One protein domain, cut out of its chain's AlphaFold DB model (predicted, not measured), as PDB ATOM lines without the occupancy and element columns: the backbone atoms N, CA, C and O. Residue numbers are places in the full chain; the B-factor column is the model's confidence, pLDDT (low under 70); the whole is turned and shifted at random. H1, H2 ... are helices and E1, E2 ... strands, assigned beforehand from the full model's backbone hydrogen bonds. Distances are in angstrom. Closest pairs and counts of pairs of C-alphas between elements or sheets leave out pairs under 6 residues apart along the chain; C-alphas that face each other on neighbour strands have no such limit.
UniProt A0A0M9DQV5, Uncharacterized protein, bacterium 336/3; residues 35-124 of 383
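AT A GLANCE: This is residues 35 to 124 of the 383 residues of an uncharacterized protein of bacterium 336/3 (UniProt A0A0M9DQV5). Two small three-stranded sheets, E1 E4 E5 and E2 E3 E6, fold back on each other as a loose V, joined by three tight links at one end; H1 sits at the open end, and the long helix H2 covers E1 and E4 on the side away from the other sheet. The printed part has 90 residues, in the order E1 E2 E3 E4 E5 E6 H1 H2, of mixed class, helices and strands. Both sheets are antiparallel; the whole is compact, with a radius of gyration of the C-alphas of 12.4 A, spanning 33 by 32 by 21 A.

IN THESE COORDINATES: Find C-alpha 35 at (58.764, 58.157, 75.816), where E1, residues 35 to 40, begins its 15.1 A. Next come E2, 43 to 45, E3, 63 to 66, E4, 71 to 76, which is 16.3 A long, E5, 81 to 84, and E6, 88 to 91. H1, 92 to 98, follows directly; H2, 105 to 122, runs 25.7 A to C-alpha 122 at (72.156, 58.990, 75.863).

HOW THE PARTS SIT: Look at N 37 and O 73, 2.8 A apart and within hydrogen-bond range, between the antiparallel neighbours E1 and E4; in the hairpin E4 and E5, N 74 and O 82 are within hydrogen-bond range at 2.8 A. In the other sheet, find N 44 and O 65 at 3.0 A in the hairpin E2 and E3, and N 64 and O 90 at 2.9 A between E3 and E6. Between the sheets, the closest C-alphas of E2 and E4 are those of Val 43 and Val 72, 7.1 A apart. H2 is on the sheet E1 E4 E5 at a height of 8.6 A, slantwise to the strands; its closest C-alpha to E1 is Ala 115, 5.3 A from that of Leu 37. H1 only grazes each sheet. In H1 and H2, every O i to N i+4 pair is within hydrogen-bond range.

THE WHOLE: The C-alphas farthest apart, those of Ala 68 and Ser 105, are 34.7 A apart. The printed part has no cut; the link E2 to E3 is long. The model's pLDDT is under 70 at residues 100 to 106 and 122 to 124.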
ATOM      1  N   LYS A  35      57.363  58.361  76.186       92.19
ATOM      2  CA  LYS A  35      58.764  58.157  75.816       92.19
ATOM      3  C   LYS A  35      59.649  58.809  76.867       92.19
ATOM      4  O   LYS A  35      59.339  59.885  77.367       92.19
ATOM      5  N   VAL A  36      60.756  58.164  77.186       92.88
ATOM      6  CA  VAL A  36      61.775  58.701  78.083       92.88
ATOM      7  C   VAL A  36      62.692  59.587  77.261       92.88
ATOM      8  O   VAL A  36      63.253  59.132  76.267       92.88
ATOM      9  N   LEU A  37      62.816  60.849  77.645       90.44
ATOM     10  CA  LEU A  37      63.630  61.826  76.934       90.44
ATOM     11  C   LEU A  37      64.998  61.996  77.572       90.44
ATOM     12  O   LEU A  37      65.980  62.069  76.856       90.44
ATOM     13  N   ALA A  38      65.078  62.014  78.896       90.81
ATOM     14  CA  ALA A  38      66.344  62.112  79.605       90.81
ATOM     15  C   ALA A  38      66.312  61.271  80.872       90.81
ATOM     16  O   ALA A  38      65.274  61.147  81.523       90.81
ATOM     17  N   THR A  39      67.472  60.747  81.248       91.19
ATOM     18  CA  THR A  39      67.679  60.082  82.534       91.19
ATOM     19  C   THR A  39      68.998  60.517  83.149       91.19
ATOM     20  O   THR A  39      69.986  60.680  82.437       91.19
ATOM     21  N   ASN A  40      69.033  60.650  84.471       90.50
ATOM     22  CA  ASN A  40      70.265  60.713  85.251       90.50
ATOM     23  C   ASN A  40      70.105  59.889  86.537       90.50
ATOM     24  O   ASN A  40      69.014  59.804  87.101       90.50
ATOM     25  N   GLY A  41      71.195  59.288  87.008       88.81
ATOM     26  CA  GLY A  41      71.192  58.456  88.209       88.81
ATOM     27  C   GLY A  41      70.536  57.084  88.012       88.81
ATOM     28  O   GLY A  41      70.675  56.444  86.964       88.81
ATOM     29  N   ASN A  42      69.872  56.601  89.063       91.62
ATOM     30  CA  ASN A  42      69.283  55.268  89.128       91.62
ATOM     31  C   ASN A  42      67.781  55.338  88.821       91.62
ATOM     32  O   ASN A  42      66.981  55.710  89.679       91.62
ATOM     33  N   VAL A  43      67.411  54.986  87.588       93.81
ATOM     34  CA  VAL A  43      66.025  54.990  87.104       93.81
ATOM     35  C   VAL A  43      65.729  53.632  86.476       93.81
ATOM     36  O   VAL A  43      66.286  53.303  85.428       93.81
ATOM     37  N   ASN A  44      64.856  52.842  87.106       95.31
ATOM     38  CA  ASN A  44      64.605  51.451  86.721       95.31
ATOM     39  C   ASN A  44      63.109  51.152  86.581       95.31
ATOM     40  O   ASN A  44      62.275  51.741  87.264       95.31
ATOM     41  N   LEU A  45      62.767  50.170  85.749       94.31
ATOM     42  CA  LEU A  45      61.446  49.544  85.777       94.31
ATOM     43  C   LEU A  45      61.318  48.687  87.034       94.31
ATOM     44  O   LEU A  45      62.159  47.825  87.274       94.31
ATOM     45  N   LYS A  46      60.238  48.852  87.797       92.50
ATOM     46  CA  LYS A  46      60.027  48.113  89.049       92.50
ATOM     47  C   LYS A  46      59.940  46.601  88.845       92.50
ATOM     48  O   LYS A  46      60.476  45.841  89.640       92.50
ATOM     49  N   THR A  47      59.272  46.163  87.778       87.19
ATOM     50  CA  THR A  47      58.976  44.743  87.516       87.19
ATOM     51  C   THR A  47      60.210  43.922  87.162       87.19
ATOM     52  O   THR A  47      60.317  42.769  87.561       87.19
ATOM     53  N   SER A  48      61.141  44.505  86.408       88.44
ATOM     54  CA  SER A  48      62.338  43.816  85.905       88.44
ATOM     55  C   SER A  48      63.635  44.308  86.542       88.44
ATOM     56  O   SER A  48      64.699  43.770  86.244       88.44
ATOM     57  N   ASN A  49      63.568  45.362  87.361       89.88
ATOM     58  CA  ASN A  49      64.714  46.143  87.826       89.88
ATOM     59  C   ASN A  49      65.656  46.578  86.683       89.88
ATOM     60  O   ASN A  49      66.848  46.809  86.879       89.88
ATOM     61  N   LYS A  50      65.130  46.661  85.455       90.56
ATOM     62  CA  LYS A  50      65.901  47.035  84.275       90.56
ATOM     63  C   LYS A  50      66.070  48.545  84.250       90.56
ATOM     64  O   LYS A  50      65.076  49.270  84.308       90.56
ATOM     65  N   LYS A  51      67.314  49.003  84.084       91.12
ATOM     66  CA  LYS A  51      67.616  50.420  83.881       91.12
ATOM     67  C   LYS A  51      66.899  50.972  82.651       91.12
ATOM     68  O   LYS A  51      66.895  50.354  81.583       91.12
ATOM     69  N   ILE A  52      66.304  52.140  82.838       90.75
ATOM     70  CA  ILE A  52      65.608  52.910  81.821       90.75
ATOM     71  C   ILE A  52      66.599  53.902  81.216       90.75
ATOM     72  O   ILE A  52      67.378  54.528  81.931       90.75
ATOM     73  N   TRP A  53      66.552  54.021  79.894       87.56
ATOM     74  CA  TRP A  53      67.412  54.904  79.105       87.56
ATOM     75  C   TRP A  53      66.560  55.855  78.273       87.56
ATOM     76  O   TRP A  53      65.394  55.559  77.981       87.56
ATOM     77  N   SER A  54      67.145  56.955  77.821       87.38
ATOM     78  CA  SER A  54      66.499  57.852  76.866       87.38
ATOM     79  C   SER A  54      66.156  57.100  75.574       87.38
ATOM     80  O   SER A  54      66.891  56.233  75.094       87.38
ATOM     81  N   GLY A  55      64.977  57.382  75.030       85.75
ATOM     82  CA  GLY A  55      64.356  56.637  73.938       85.75
ATOM     83  C   GLY A  55      63.552  55.407  74.362       85.75
ATOM     84  O   GLY A  55      62.881  54.822  73.513       85.75
ATOM     85  N   SER A  56      63.575  55.005  75.638       90.19
ATOM     86  CA  SER A  56      62.700  53.927  76.125       90.19
ATOM     87  C   SER A  56      61.233  54.352  76.047       90.19
ATOM     88  O   SER A  56      60.897  55.507  76.299       90.19
ATOM     89  N   THR A  57      60.347  53.415  75.728       92.50
ATOM     90  CA  THR A  57      58.893  53.609  75.793       92.50
ATOM     91  C   THR A  57      58.343  52.986  77.065       92.50
ATOM     92  O   THR A  57      58.765  51.891  77.432       92.50
ATOM     93  N   LEU A  58      57.385  53.658  77.696       93.69
ATOM     94  CA  LEU A  58      56.716  53.204  78.909       93.69
ATOM     95  C   LEU A  58      55.231  52.973  78.623       93.69
ATOM     96  O   LEU A  58      54.525  53.876  78.160       93.69
ATOM     97  N   SER A  59      54.774  51.757  78.893       93.19
ATOM     98  CA  SER A  59      53.374  51.339  78.825       93.19
ATOM     99  C   SER A  59      52.582  51.918  80.006       93.19
ATOM    100  O   SER A  59      53.146  52.067  81.091       93.19
ATOM    101  N   PRO A  60      51.264  52.167  79.872       91.69
ATOM    102  CA  PRO A  60      50.390  52.494  81.005       91.69
ATOM    103  C   PRO A  60      50.482  51.519  82.191       91.69
ATOM    104  O   PRO A  60      50.191  51.898  83.322       91.69
ATOM    105  N   THR A  61      50.870  50.267  81.938       92.62
ATOM    106  CA  THR A  61      51.009  49.216  82.959       92.62
ATOM    107  C   THR A  61      52.350  49.233  83.690       92.62
ATOM    108  O   THR A  61      52.524  48.471  84.638       92.62
ATOM    109  N   ASP A  62      53.310  50.038  83.234       95.44
ATOM    110  CA  ASP A  62      54.642  50.080  83.826       95.44
ATOM    111  C   ASP A  62      54.653  50.868  85.141       95.44
ATOM    112  O   ASP A  62      53.809  51.727  85.415       95.44
ATOM    113  N   GLU A  63      55.664  50.586  85.958       96.38
ATOM    114  CA  GLU A  63      55.975  51.346  87.163       96.38
ATOM    115  C   GLU A  63      57.472  51.658  87.171       96.38
ATOM    116  O   GLU A  63      58.306  50.767  86.976       96.38
ATOM    117  N   VAL A  64      57.810  52.932  87.367       96.88
ATOM    118  CA  VAL A  64      59.183  53.442  87.338       96.88
ATOM    119  C   VAL A  64      59.639  53.766  88.750       96.88
ATOM    120  O   VAL A  64      58.953  54.473  89.482       96.88
ATOM    121  N   VAL A  65      60.819  53.275  89.113       97.44
ATOM    122  CA  VAL A  65      61.501  53.596  90.365       97.44
ATOM    123  C   VAL A  65      62.586  54.622  90.073       97.44
ATOM    124  O   VAL A  65      63.502  54.354  89.294       97.44
ATOM    125  N   VAL A  66      62.482  55.785  90.710       97.06
ATOM    126  CA  VAL A  66      63.469  56.869  90.653       97.06
ATOM    127  C   VAL A  66      64.234  56.877  91.972       97.06
ATOM    128  O   VAL A  66      63.634  56.947  93.045       97.06
ATOM    129  N   GLY A  67      65.557  56.756  91.904       95.12
ATOM    130  CA  GLY A  67      66.436  56.802  93.070       95.12
ATOM    131  C   GLY A  67      66.647  58.216  93.618       95.12
ATOM    132  O   GLY A  67      66.244  59.213  93.023       95.12
ATOM    133  N   ALA A  68      67.337  58.315  94.756       94.38
ATOM    134  CA  ALA A  68      67.800  59.603  95.273       94.38
ATOM    135  C   ALA A  68      68.734  60.292  94.266       94.38
ATOM    136  O   ALA A  68      69.513  59.621  93.583       94.38
ATOM    137  N   ASN A  69      68.645  61.624  94.168       90.50
ATOM    138  CA  ASN A  69      69.423  62.452  93.232       90.50
ATOM    139  C   ASN A  69      69.339  61.985  91.766       90.50
ATOM    140  O   ASN A  69      70.261  62.205  90.981       90.50
ATOM    141  N   SER A  70      68.259  61.288  91.411       93.81
ATOM    142  CA  SER A  70      68.016  60.786  90.064       93.81
ATOM    143  C   SER A  70      66.971  61.654  89.373       93.81
ATOM    144  O   SER A  70      66.159  62.311  90.018       93.81
ATOM    145  N   TYR A  71      67.008  61.654  88.050       94.06
ATOM    146  CA  TYR A  71      66.136  62.458  87.209       94.06
ATOM    147  C   TYR A  71      65.587  61.578  86.094       94.06
ATOM    148  O   TYR A  71      66.337  60.815  85.477       94.06
ATOM    149  N   VAL A  72      64.296  61.714  85.800       95.25
ATOM    150  CA  VAL A  72      63.711  61.202  84.564       95.25
ATOM    151  C   VAL A  72      62.804  62.249  83.931       95.25
ATOM    152  O   VAL A  72      61.871  62.753  84.554       95.25
ATOM    153  N   GLY A  73      63.097  62.560  82.674       94.38
ATOM    154  CA  GLY A  73      62.287  63.401  81.809       94.38
ATOM    155  C   GLY A  73      61.447  62.515  80.902       94.38
ATOM    156  O   GLY A  73      61.980  61.682  80.167       94.38
ATOM    157  N   LEU A  74      60.135  62.678  80.963       93.69
ATOM    158  CA  LEU A  74      59.144  61.900  80.236       93.69
ATOM    159  C   LEU A  74      58.395  62.794  79.255       93.69
ATOM    160  O   LEU A  74      58.148  63.966  79.510       93.69
ATOM    161  N   MET A  75      57.974  62.201  78.149       90.31
ATOM    162  CA  MET A  75      57.148  62.838  77.137       90.31
ATOM    163  C   MET A  75      55.951  61.961  76.845       90.31
ATOM    164  O   MET A  75      56.093  60.839  76.360       90.31
ATOM    165  N   HIS A  76      54.769  62.479  77.141       90.06
ATOM    166  CA  HIS A  76      53.512  61.827  76.838       90.06
ATOM    167  C   HIS A  76      53.315  61.731  75.320       90.06
ATOM    168  O   HIS A  76      53.791  62.577  74.560       90.06
ATOM    169  N   LYS A  77      52.562  60.730  74.853       84.69
ATOM    170  CA  LYS A  77      52.226  60.583  73.425       84.69
ATOM    171  C   LYS A  77      51.560  61.819  72.802       84.69
ATOM    172  O   LYS A  77      51.681  62.014  71.599       84.69
ATOM    173  N   GLY A  78      50.911  62.654  73.617       81.38
ATOM    174  CA  GLY A  78      50.319  63.935  73.211       81.38
ATOM    175  C   GLY A  78      51.303  65.107  73.076       81.38
ATOM    176  O   GLY A  78      50.875  66.198  72.734       81.38
ATOM    177  N   GLY A  79      52.600  64.919  73.348       81.62
ATOM    178  CA  GLY A  79      53.632  65.958  73.201       81.62
ATOM    179  C   GLY A  79      53.938  66.768  74.465       81.62
ATOM    180  O   GLY A  79      54.944  67.477  74.497       81.62
ATOM    181  N   LYS A  80      53.128  66.615  75.518       86.38
ATOM    182  CA  LYS A  80      53.401  67.167  76.851       86.38
ATOM    183  C   LYS A  80      54.541  66.447  77.550       86.38
ATOM    184  O   LYS A  80      54.726  65.242  77.371       86.38
ATOM    185  N   THR A  81      55.254  67.169  78.398       89.38
ATOM    186  CA  THR A  81      56.387  66.640  79.152       89.38
ATOM    187  C   THR A  81      56.079  66.538  80.639       89.38
ATOM    188  O   THR A  81      55.135  67.135  81.150       89.38
ATOM    189  N   LEU A  82      56.863  65.723  81.334       92.25
ATOM    190  CA  LEU A  82      56.833  65.590  82.780       92.25
ATOM    191  C   LEU A  82      58.243  65.281  83.276       92.25
ATOM    192  O   LEU A  82      58.908  64.404  82.730       92.25
ATOM    193  N   GLU A  83      58.676  65.943  84.341       93.62
ATOM    194  CA  GLU A  83      59.952  65.658  84.997       93.62
ATOM    195  C   GLU A  83      59.717  65.056  86.381       93.62
ATOM    196  O   GLU A  83      58.871  65.521  87.144       93.62
ATOM    197  N   ILE A  84      60.495  64.033  86.726       95.38
ATOM    198  CA  ILE A  84      60.463  63.407  88.046       95.38
ATOM    199  C   ILE A  84      61.867  63.458  88.636       95.38
ATOM    200  O   ILE A  84      62.795  62.833  88.121       95.38
ATOM    201  N   LYS A  85      61.994  64.208  89.732       94.12
ATOM    202  CA  LYS A  85      63.253  64.441  90.465       94.12
ATOM    203  C   LYS A  85      63.222  63.841  91.870       94.12
ATOM    204  O   LYS A  85      64.252  63.618  92.498       94.12
ATOM    205  N   GLN A  86      62.018  63.601  92.385       95.50
ATOM    206  CA  GLN A  86      61.816  63.037  93.711       95.50
ATOM    207  C   GLN A  86      61.968  61.519  93.656       95.50
ATOM    208  O   GLN A  86      61.365  60.851  92.811       95.50
ATOM    209  N   ALA A  87      62.748  60.976  94.588       96.81
ATOM    210  CA  ALA A  87      62.884  59.537  94.731       96.81
ATOM    211  C   ALA A  87      61.526  58.904  95.060       96.81
ATOM    212  O   ALA A  87      60.766  59.433  95.872       96.81
ATOM    213  N   GLY A  88      61.217  57.771  94.442       97.31
ATOM    214  CA  GLY A  88      59.930  57.118  94.639       97.31
ATOM    215  C   GLY A  88      59.582  56.125  93.545       97.31
ATOM    216  O   GLY A  88      60.350  55.895  92.612       97.31
ATOM    217  N   SER A  89      58.398  55.537  93.685       97.25
ATOM    218  CA  SER A  89      57.825  54.602  92.722       97.25
ATOM    219  C   SER A  89      56.597  55.236  92.078       97.25
ATOM    220  O   SER A  89      55.689  55.676  92.781       97.25
ATOM    221  N   TYR A  90      56.579  55.294  90.750       97.44
ATOM    222  CA  TYR A  90      55.594  56.037  89.973       97.44
ATOM    223  C   TYR A  90      54.915  55.114  88.969       97.44
ATOM    224  O   TYR A  90      55.558  54.588  88.059       97.44
ATOM    225  N   LYS A  91      53.601  54.928  89.117       96.56
ATOM    226  CA  LYS A  91      52.800  54.188  88.140       96.56
ATOM    227  C   LYS A  91      52.568  55.043  86.910       96.56
ATOM    228  O   LYS A  91      52.103  56.178  87.016       96.56
ATOM    229  N   ILE A  92      52.828  54.480  85.738       95.19
ATOM    230  CA  ILE A  92      52.673  55.212  84.484       95.19
ATOM    231  C   ILE A  92      51.207  55.540  84.200       95.19
ATOM    232  O   ILE A  92      50.932  56.621  83.689       95.19
ATOM    233  N   SER A  93      50.264  54.698  84.627       93.56
ATOM    234  CA  SER A  93      48.828  55.008  84.611       93.56
ATOM    235  C   SER A  93      48.490  56.316  85.331       93.56
ATOM    236  O   SER A  93      47.695  57.110  84.829       93.56
ATOM    237  N   ASP A  94      49.114  56.551  86.486       93.62
ATOM    238  CA  ASP A  94      48.812  57.690  87.354       93.62
ATOM    239  C   ASP A  94      49.473  58.965  86.827       93.62
ATOM    240  O   ASP A  94      48.939  60.060  86.972       93.62
ATOM    241  N   LEU A  95      50.638  58.837  86.189       93.44
ATOM    242  CA  LEU A  95      51.254  59.955  85.476       93.44
ATOM    243  C   LEU A  95      50.451  60.304  84.220       93.44
ATOM    244  O   LEU A  95      50.217  61.474  83.936       93.44
ATOM    245  N   ASN A  96      49.980  59.289  83.493       90.19
ATOM    246  CA  ASN A  96      49.195  59.458  82.276       90.19
ATOM    247  C   ASN A  96      47.875  60.194  82.542       90.19
ATOM    248  O   ASN A  96      47.486  61.058  81.762       90.19
ATOM    249  N   SER A  97      47.203  59.901  83.659       88.25
ATOM    250  CA  SER A  97      45.969  60.600  84.037       88.25
ATOM    251  C   SER A  97      46.201  62.065  84.424       88.25
ATOM    252  O   SER A  97      45.324  62.896  84.191       88.25
ATOM    253  N   LYS A  98      47.385  62.407  84.954       86.00
ATOM    254  CA  LYS A  98      47.752  63.780  85.343       86.00
ATOM    255  C   LYS A  98      48.092  64.691  84.168       86.00
ATOM    256  O   LYS A  98      47.883  65.894  84.266       86.00
ATOM    257  N   VAL A  99      48.610  64.145  83.067       81.25
ATOM    258  CA  VAL A  99      49.088  64.962  81.934       81.25
ATOM    259  C   VAL A  99      47.940  65.583  81.113       81.25
ATOM    260  O   VAL A  99      48.149  66.550  80.379       81.25
ATOM    261  N   GLY A 100      46.696  65.139  81.321       65.81
ATOM    262  CA  GLY A 100      45.513  65.688  80.656       65.81
ATOM    263  C   GLY A 100      45.468  65.373  79.155       65.81
ATOM    264  O   GLY A 100      46.480  65.102  78.509       65.81
ATOM    265  N   ALA A 101      44.270  65.394  78.570       58.75
ATOM    266  CA  ALA A 101      44.060  65.124  77.147       58.75
ATOM    267  C   ALA A 101      44.430  66.342  76.275       58.75
ATOM    268  O   ALA A 101      43.569  66.939  75.634       58.75
ATOM    269  N   ALA A 102      45.698  66.752  76.271       55.06
ATOM    270  CA  ALA A 102      46.185  67.744  75.318       55.06
ATOM    271  C   ALA A 102      46.699  67.039  74.053       55.06
ATOM    272  O   ALA A 102      47.575  66.178  74.127       55.06
ATOM    273  N   ASN A 103      46.106  67.393  72.910       55.38
ATOM    274  CA  ASN A 103      46.347  66.795  71.594       55.38
ATOM    275  C   ASN A 103      46.875  67.849  70.601       55.38
ATOM    276  O   ASN A 103      46.312  68.014  69.517       55.38
ATOM    277  N   SER A 104      47.914  68.612  70.947       62.06
ATOM    278  CA  SER A 104      48.556  69.497  69.968       62.06
ATOM    279  C   SER A 104      49.441  68.658  69.034       62.06
ATOM    280  O   SER A 104      50.479  68.116  69.411       62.06
ATOM    281  N   SER A 105      49.020  68.525  67.772       62.38
ATOM    282  CA  SER A 105      49.761  67.787  66.736       62.38
ATOM    283  C   SER A 105      51.166  68.350  66.499       62.38
ATOM    284  O   SER A 105      52.090  67.602  66.183       62.38
ATOM    285  N   THR A 106      51.336  69.661  66.679       65.75
ATOM    286  CA  THR A 106      52.623  70.352  66.547       65.75
ATOM    287  C   THR A 106      53.583  69.978  67.675       65.75
ATOM    288  O   THR A 106      54.727  69.602  67.417       65.75
ATOM    289  N   SER A 107      53.090  69.938  68.910       71.00
ATOM    290  CA  SER A 107      53.848  69.495  70.080       71.00
ATOM    291  C   SER A 107      54.288  68.039  69.927       71.00
ATOM    292  O   SER A 107      55.445  67.702  70.168       71.00
ATOM    293  N   ALA A 108      53.434  67.174  69.371       72.81
ATOM    294  CA  ALA A 108      53.806  65.796  69.055       72.81
ATOM    295  C   ALA A 108      54.941  65.673  68.007       72.81
ATOM    296  O   ALA A 108      55.778  64.765  68.123       72.81
ATOM    297  N   LYS A 109      55.008  66.573  67.008       81.81
ATOM    298  CA  LYS A 109      56.080  66.614  65.989       81.81
ATOM    299  C   LYS A 109      57.431  66.932  66.630       81.81
ATOM    300  O   LYS A 109      58.371  66.147  66.489       81.81
ATOM    301  N   TYR A 110      57.520  68.055  67.344       82.69
ATOM    302  CA  TYR A 110      58.768  68.497  67.974       82.69
ATOM    303  C   TYR A 110      59.229  67.520  69.050       82.69
ATOM    304  O   TYR A 110      60.403  67.144  69.095       82.69
ATOM    305  N   ALA A 111      58.287  67.009  69.835       76.56
ATOM    306  CA  ALA A 111      58.587  66.078  70.902       76.56
ATOM    307  C   ALA A 111      59.095  64.726  70.362       76.56
ATOM    308  O   ALA A 111      60.086  64.189  70.857       76.56
ATOM    309  N   SER A 112      58.531  64.214  69.262       78.19
ATOM    310  CA  SER A 112      59.049  62.997  68.615       78.19
ATOM    311  C   SER A 112      60.475  63.157  68.087       78.19
ATOM    312  O   SER A 112      61.270  62.220  68.199       78.19
ATOM    313  N   TYR A 113      60.807  64.326  67.535       82.81
ATOM    314  CA  TYR A 113      62.164  64.618  67.074       82.81
ATOM    315  C   TYR A 113      63.144  64.684  68.247       82.81
ATOM    316  O   TYR A 113      64.166  63.997  68.231       82.81
ATOM    317  N   VAL A 114      62.804  65.445  69.293       84.12
ATOM    318  CA  VAL A 114      63.633  65.561  70.499       84.12
ATOM    319  C   VAL A 114      63.836  64.193  71.151       84.12
ATOM    320  O   VAL A 114      64.965  63.853  71.483       84.12
ATOM    321  N   ALA A 115      62.813  63.337  71.215       83.31
ATOM    322  CA  ALA A 115      62.967  61.954  71.672       83.31
ATOM    323  C   ALA A 115      63.989  61.153  70.860       83.31
ATOM    324  O   ALA A 115      64.780  60.404  71.432       83.31
ATOM    325  N   GLY A 116      63.991  61.313  69.535       83.12
ATOM    326  CA  GLY A 116      64.969  60.676  68.659       83.12
ATOM    327  C   GLY A 116      66.393  61.173  68.907       83.12
ATOM    328  O   GLY A 116      67.311  60.362  69.024       83.12
ATOM    329  N   GLU A 117      66.580  62.487  69.022       82.19
ATOM    330  CA  GLU A 117      67.895  63.084  69.283       82.19
ATOM    331  C   GLU A 117      68.422  62.716  70.668       82.19
ATOM    332  O   GLU A 117      69.571  62.302  70.808       82.19
ATOM    333  N   MET A 118      67.573  62.765  71.691       83.44
ATOM    334  CA  MET A 118      67.985  62.433  73.049       83.44
ATOM    335  C   MET A 118      68.283  60.938  73.223       83.44
ATOM    336  O   MET A 118      69.233  60.573  73.910       83.44
ATOM    337  N   ALA A 119      67.565  60.059  72.515       82.69
ATOM    338  CA  ALA A 119      67.901  58.636  72.457       82.69
ATOM    339  C   ALA A 119      69.270  58.371  71.806       82.69
ATOM    340  O   ALA A 119      69.970  57.428  72.187       82.69
ATOM    341  N   LYS A 120      69.665  59.178  70.810       80.06
ATOM    342  CA  LYS A 120      71.014  59.114  70.227       80.06
ATOM    343  C   LYS A 120      72.055  59.654  71.197       80.06
ATOM    344  O   LYS A 120      73.145  59.096  71.250       80.06
ATOM    345  N   ALA A 121      71.738  60.724  71.920       71.19
ATOM    346  CA  ALA A 121      72.642  61.381  72.856       71.19
ATOM    347  C   ALA A 121      72.967  60.501  74.075       71.19
ATOM    348  O   ALA A 121      74.130  60.347  74.414       71.19
ATOM    349  N   ASP A 122      71.977  59.837  74.670       68.75
ATOM    350  CA  ASP A 122      72.156  58.990  75.863       68.75
ATOM    351  C   ASP A 122      72.989  57.720  75.603       68.75
ATOM    352  O   ASP A 122      73.579  57.130  76.505       68.75
ATOM    353  N   ARG A 123      73.083  57.299  74.335       67.00
ATOM    354  CA  ARG A 123      73.960  56.199  73.896       67.00
ATOM    355  C   ARG A 123      75.384  56.651  73.589       67.00
ATOM    356  O   ARG A 123      76.219  55.821  73.223       67.00
ATOM    357  N   GLN A 124      75.654  57.948  73.673       63.78
ATOM    358  CA  GLN A 124      76.967  58.508  73.423       63.78
ATOM    359  C   GLN A 124      77.695  58.768  74.739       63.78
ATOM    360  O   GLN A 124      77.125  59.228  75.722       63.78
TER     361      GLN A 124